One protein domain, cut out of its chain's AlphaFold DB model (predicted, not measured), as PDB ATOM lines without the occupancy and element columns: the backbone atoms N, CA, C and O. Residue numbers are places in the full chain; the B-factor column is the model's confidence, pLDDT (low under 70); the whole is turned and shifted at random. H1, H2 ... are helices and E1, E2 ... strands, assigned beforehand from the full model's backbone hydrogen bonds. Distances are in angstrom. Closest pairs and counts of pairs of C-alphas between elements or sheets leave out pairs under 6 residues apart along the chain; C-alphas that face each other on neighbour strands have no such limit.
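This is residues 28 to 62 and 70 to 80 of the 101 residues of an uncharacterized protein of Rhodococcus sp. LB1 (UniProt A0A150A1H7). Helix H1 has two strands alongside it, E1 and E3, which are apart from each other; the short helix H2 stands about perpendicular to H1 near its last residue, Ser 44, and the short strand E2, apart from H1, comes close with its first residue, Gly 59, to the first residue of E1, Phe 28. No two named strands pair into a sheet. The 46 printed residues hold two named helices and three named strands, ordered E1, H1, H2, E2, E3, of mixed class. The whole is compact, with a radius of gyration of the C-alphas of 10.0 A, and spans 29 by 19 by 17 A.

E1, residues 28 to 31, begins at C-alpha 28 (67.584, 94.951, 50.152) and is 8.3 A long. H1 is residues 34 to 44, 15.1 A; H2 residues 49 to 54, 8.8 A; E2 residues 59 to 61, 6.7 A. E3, residues 75 to 80, 16.8 A, ends at C-alpha 80 (59.009, 99.042, 57.621).

The closest C-alphas of E1 and H1, Arg 31 and Ala 37, are 5.6 A apart; those of H1 and E3, Ala 41 and Phe 76, 6.3 A. H1 and H2 are close but not clearly touching, Ser 44 to Val 52 at 6.5 A between C-alphas, and about perpendicular at 84 degrees. E1 and E3 are apart. In H1 and H2 every O i to N i+4 pair is within hydrogen-bond range.

Residues 63 to 69 are not printed; C-alphas 62 and 70 are 13.8 A apart across the cut. No printed residue is under 70 in pLDDT.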
ATOM      1  N   PHE A  28      67.119  93.792  50.913       94.12
ATOM      2  CA  PHE A  28      67.584  94.951  50.152       94.12
ATOM      3  C   PHE A  28      67.036  96.263  50.714       94.12
ATOM      4  O   PHE A  28      65.852  96.369  51.044       94.12
ATOM      5  N   GLY A  29      67.881  97.291  50.777       90.94
ATOM      6  CA  GLY A  29      67.543  98.595  51.351       90.94
ATOM      7  C   GLY A  29      68.650  99.156  52.252       90.94
ATOM      8  O   GLY A  29      69.772  98.657  52.218       90.94
ATOM      9  N   PRO A  30      68.353 100.193  53.057       92.44
ATOM     10  CA  PRO A  30      67.046 100.836  53.220       92.44
ATOM     11  C   PRO A  30      66.596 101.632  51.987       92.44
ATOM     12  O   PRO A  30      67.402 102.187  51.243       92.44
ATOM     13  N   ARG A  31      65.278 101.745  51.798       92.56
ATOM     14  CA  ARG A  31      64.635 102.659  50.844       92.56
ATOM     15  C   ARG A  31      63.814 103.723  51.579       92.56
ATOM     16  O   ARG A  31      63.308 103.458  52.673       92.56
ATOM     17  N   PRO A  32      63.706 104.945  51.029       89.50
ATOM     18  CA  PRO A  32      62.992 106.041  51.684       89.50
ATOM     19  C   PRO A  32      61.470 105.872  51.631       89.50
ATOM     20  O   PRO A  32      60.776 106.401  52.491       89.50
ATOM     21  N   THR A  33      60.940 105.121  50.658       91.44
ATOM     22  CA  THR A  33      59.498 104.896  50.514       91.44
ATOM     23  C   THR A  33      59.161 103.419  50.316       91.44
ATOM     24  O   THR A  33      59.971 102.637  49.807       91.44
ATOM     25  N   ALA A  34      57.930 103.043  50.677       91.56
ATOM     26  CA  ALA A  34      57.391 101.709  50.412       91.56
ATOM     27  C   ALA A  34      57.349 101.399  48.909       91.56
ATOM     28  O   ALA A  34      57.586 100.263  48.511       91.56
ATOM     29  N   LEU A  35      57.081 102.411  48.073       94.94
ATOM     30  CA  LEU A  35      57.026 102.258  46.620       94.94
ATOM     31  C   LEU A  35      58.406 101.952  46.030       94.94
ATOM     32  O   LEU A  35      58.510 101.094  45.159       94.94
ATOM     33  N   ASP A  36      59.466 102.599  46.516       94.06
ATOM     34  CA  ASP A  36      60.834 102.316  46.064       94.06
ATOM     35  C   ASP A  36      61.280 100.910  46.476       94.06
ATOM     36  O   ASP A  36      61.886 100.191  45.681       94.06
ATOM     37  N   ALA A  37      60.938 100.489  47.699       94.62
ATOM     38  CA  ALA A  37      61.178  99.120  48.148       94.62
ATOM     39  C   ALA A  37      60.377  98.103  47.319       94.62
ATOM     40  O   ALA A  37      60.927  97.079  46.923       94.62
ATOM     41  N   LEU A  38      59.116  98.399  46.993       95.12
ATOM     42  CA  LEU A  38      58.279  97.544  46.151       95.12
ATOM     43  C   LEU A  38      58.829  97.425  44.728       95.12
ATOM     44  O   LEU A  38      58.917  96.318  44.207       95.12
ATOM     45  N   ARG A  39      59.231  98.537  44.101       95.31
ATOM     46  CA  ARG A  39      59.855  98.530  42.766       95.31
ATOM     47  C   ARG A  39      61.105  97.663  42.749       95.31
ATOM     48  O   ARG A  39      61.273  96.867  41.833       95.31
ATOM     49  N   LEU A  40      61.942  97.778  43.781       95.25
ATOM     50  CA  LEU A  40      63.115  96.929  43.929       95.25
ATOM     51  C   LEU A  40      62.742  95.455  44.112       95.25
ATOM     52  O   LEU A  40      63.327  94.596  43.462       95.25
ATOM     53  N   ALA A  41      61.769  95.159  44.970       94.06
ATOM     54  CA  ALA A  41      61.339  93.792  45.217       94.06
ATOM     55  C   ALA A  41      60.790  93.133  43.945       94.06
ATOM     56  O   ALA A  41      61.202  92.029  43.609       94.06
ATOM     57  N   VAL A  42      59.943  93.844  43.194       93.44
ATOM     58  CA  VAL A  42      59.403  93.390  41.904       93.44
ATOM     59  C   VAL A  42      60.513  93.205  40.870       93.44
ATOM     60  O   VAL A  42      60.526  92.178  40.199       93.44
ATOM     61  N   HIS A  43      61.462  94.144  40.773       93.25
ATOM     62  CA  HIS A  43      62.645  94.007  39.909       93.25
ATOM     63  C   HIS A  43      63.487  92.784  40.272       93.25
ATOM     64  O   HIS A  43      64.066  92.156  39.401       93.25
ATOM     65  N   SER A  44      63.546  92.428  41.553       93.12
ATOM     66  CA  SER A  44      64.352  91.303  42.027       93.12
ATOM     67  C   SER A  44      63.706  89.942  41.744       93.12
ATOM     68  O   SER A  44      64.399  88.929  41.752       93.12
ATOM     69  N   VAL A  45      62.394  89.879  41.491       91.25
ATOM     70  CA  VAL A  45      61.709  88.613  41.186       91.25
ATOM     71  C   VAL A  45      62.251  88.017  39.884       91.25
ATOM     72  O   VAL A  45      62.456  88.719  38.900       91.25
ATOM     73  N   ASN A  46      62.435  86.694  39.867       91.25
ATOM     74  CA  ASN A  46      63.093  85.917  38.804       91.25
ATOM     75  C   ASN A  46      64.610  86.138  38.673       91.25
ATOM     76  O   ASN A  46      65.244  85.447  37.878       91.25
ATOM     77  N   HIS A  47      65.198  87.035  39.463       93.50
ATOM     78  CA  HIS A  47      66.643  87.162  39.608       93.50
ATOM     79  C   HIS A  47      67.120  86.393  40.840       93.50
ATOM     80  O   HIS A  47      66.348  86.111  41.758       93.50
ATOM     81  N   THR A  48      68.402  86.044  40.876       95.12
ATOM     82  CA  THR A  48      69.031  85.525  42.098       95.12
ATOM     83  C   THR A  48      69.433  86.701  42.976       95.12
ATOM     84  O   THR A  48      69.784  87.768  42.457       95.12
ATOM     85  N   ALA A  49      69.410  86.530  44.299       93.56
ATOM     86  CA  ALA A  49      69.832  87.593  45.209       93.56
ATOM     87  C   ALA A  49      71.281  88.033  44.927       93.56
ATOM     88  O   ALA A  49      71.558  89.230  44.941       93.56
ATOM     89  N   TYR A  50      72.154  87.095  44.541       95.75
ATOM     90  CA  TYR A  50      73.500  87.395  44.046       95.75
ATOM     91  C   TYR A  50      73.492  88.356  42.846       95.75
ATOM     92  O   TYR A  50      74.126  89.405  42.888       95.75
ATOM     93  N   SER A  51      72.722  88.057  41.794       96.31
ATOM     94  CA  SER A  51      72.694  88.900  40.587       96.31
ATOM     95  C   SER A  51      72.154  90.313  40.832       96.31
ATOM     96  O   SER A  51      72.485  91.236  40.091       96.31
ATOM     97  N   VAL A  52      71.316  90.492  41.859       95.31
ATOM     98  CA  VAL A  52      70.810  91.808  42.269       95.31
ATOM     99  C   VAL A  52      71.894  92.588  43.021       95.31
ATOM    100  O   VAL A  52      72.059  93.780  42.774       95.31
ATOM    101  N   LEU A  53      72.672  91.926  43.884       94.56
ATOM    102  CA  LEU A  53      73.818  92.534  44.576       94.56
ATOM    103  C   LEU A  53      74.911  92.966  43.588       94.56
ATOM    104  O   LEU A  53      75.405  94.086  43.687       94.56
ATOM    105  N   GLU A  54      75.213  92.137  42.586       96.38
ATOM    106  CA  GLU A  54      76.193  92.441  41.527       96.38
ATOM    107  C   GLU A  54      75.812  93.668  40.679       96.38
ATOM    108  O   GLU A  54      76.675  94.330  40.110       96.38
ATOM    109  N   GLN A  55      74.526  94.035  40.630       94.06
ATOM    110  CA  GLN A  55      74.068  95.290  40.014       94.06
ATOM    111  C   GLN A  55      74.363  96.529  40.887       94.06
ATOM    112  O   GLN A  55      73.942  97.636  40.551       94.06
ATOM    113  N   GLY A  56      75.048  96.366  42.024       93.19
ATOM    114  CA  GLY A  56      75.362  97.434  42.975       93.19
ATOM    115  C   GLY A  56      74.193  97.809  43.892       93.19
ATOM    116  O   GLY A  56      74.220  98.863  44.533       93.19
ATOM    117  N   ILE A  57      73.144  96.984  43.964       92.94
ATOM    118  CA  ILE A  57      72.028  97.210  44.886       92.94
ATOM    119  C   ILE A  57      72.495  96.912  46.313       92.94
ATOM    120  O   ILE A  57      72.896  95.795  46.625       92.94
ATOM    121  N   ALA A  58      72.355  97.892  47.206       91.31
ATOM    122  CA  ALA A  58      72.602  97.693  48.630       91.31
ATOM    123  C   ALA A  58      71.659  96.629  49.218       91.31
ATOM    124  O   ALA A  58      70.428  96.767  49.176       91.31
ATOM    125  N   GLY A  59      72.249  95.587  49.797       92.19
ATOM    126  CA  GLY A  59      71.530  94.529  50.480       92.19
ATOM    127  C   GLY A  59      72.439  93.634  51.300       92.19
ATOM    128  O   GLY A  59      73.661  93.744  51.255       92.19
ATOM    129  N   ASP A  60      71.796  92.757  52.056       93.31
ATOM    130  CA  ASP A  60      72.430  91.864  53.011       93.31
ATOM    131  C   ASP A  60      71.962  90.423  52.749       93.31
ATOM    132  O   ASP A  60      70.772  90.135  52.945       93.31
ATOM    133  N   PRO A  61      72.843  89.532  52.254       93.38
ATOM    134  CA  PRO A  61      72.551  88.110  52.106       93.38
ATOM    135  C   PRO A  61      72.209  87.466  53.454       93.38
ATOM    136  O   PRO A  61      72.884  87.685  54.455       93.38
ATOM    137  N   ARG A  62      71.159  86.643  53.490       92.38
ATOM    138  CA  ARG A  62      70.679  85.968  54.711       92.38
ATOM    139  C   ARG A  62      70.732  84.443  54.642       92.38
ATOM    140  O   ARG A  62      70.589  83.800  55.678       92.38
ATOM    141  N   ARG A  70      72.066  80.584  43.388       92.69
ATOM    142  CA  ARG A  70      71.400  79.602  42.514       92.69
ATOM    143  C   ARG A  70      69.885  79.702  42.536       92.69
ATOM    144  O   ARG A  70      69.260  79.429  41.512       92.69
ATOM    145  N   LEU A  71      69.289  80.057  43.675       92.81
ATOM    146  CA  LEU A  71      67.837  80.086  43.794       92.81
ATOM    147  C   LEU A  71      67.280  81.444  43.356       92.81
ATOM    148  O   LEU A  71      67.727  82.490  43.838       92.81
ATOM    149  N   PRO A  72      66.288  81.453  42.447       92.88
ATOM    150  CA  PRO A  72      65.618  82.682  42.083       92.88
ATOM    151  C   PRO A  72      64.760  83.169  43.250       92.88
ATOM    152  O   PRO A  72      64.144  82.384  43.981       92.88
ATOM    153  N   ILE A  73      64.672  84.486  43.370       93.62
ATOM    154  CA  ILE A  73      63.696  85.154  44.219       93.62
ATOM    155  C   ILE A  73      62.315  84.918  43.613       93.62
ATOM    156  O   ILE A  73      62.049  85.269  42.457       93.62
ATOM    157  N   THR A  74      61.424  84.339  44.408       93.62
ATOM    158  CA  THR A  74      60.042  84.056  44.002       93.62
ATOM    159  C   THR A  74      59.029  84.817  44.835       93.62
ATOM    160  O   THR A  74      57.898  84.977  44.397       93.62
ATOM    161  N   SER A  75      59.400  85.298  46.017       93.25
ATOM    162  CA  SER A  75      58.523  86.083  46.880       93.25
ATOM    163  C   SER A  75      59.302  87.164  47.608       93.25
ATOM    164  O   SER A  75      60.532  87.173  47.650       93.25
ATOM    165  N   PHE A  76      58.568  88.125  48.145       94.25
ATOM    166  CA  PHE A  76      59.120  89.218  48.909       94.25
ATOM    167  C   PHE A  76      58.139  89.701  49.969       94.25
ATOM    168  O   PHE A  76      56.917  89.594  49.849       94.25
ATOM    169  N   THR A  77      58.724  90.326  50.974       95.12
ATOM    170  CA  THR A  77      58.063  91.020  52.057       95.12
ATOM    171  C   THR A  77      58.682  92.407  52.173       95.12
ATOM    172  O   THR A  77      59.876  92.549  52.441       95.12
ATOM    173  N   ILE A  78      57.881  93.456  52.017       95.50
ATOM    174  CA  ILE A  78      58.297  94.813  52.358       95.50
ATOM    175  C   ILE A  78      58.066  95.012  53.849       95.50
ATOM    176  O   ILE A  78      56.932  94.945  54.328       95.50
ATOM    177  N   ARG A  79      59.152  95.273  54.572       94.06
ATOM    178  CA  ARG A  79      59.129  95.598  55.999       94.06
ATOM    179  C   ARG A  79      59.422  97.069  56.202       94.06
ATOM    180  O   ARG A  79      60.215  97.656  55.467       94.06
ATOM    181  N   ARG A  80      58.793  97.654  57.217       92.62
ATOM    182  CA  ARG A  80      59.009  99.042  57.621       92.62
ATOM    183  C   ARG A  80      59.718  99.077  58.970       92.62
ATOM    184  O   ARG A  80      59.245  98.469  59.922       92.62
TER     185      ARG A  80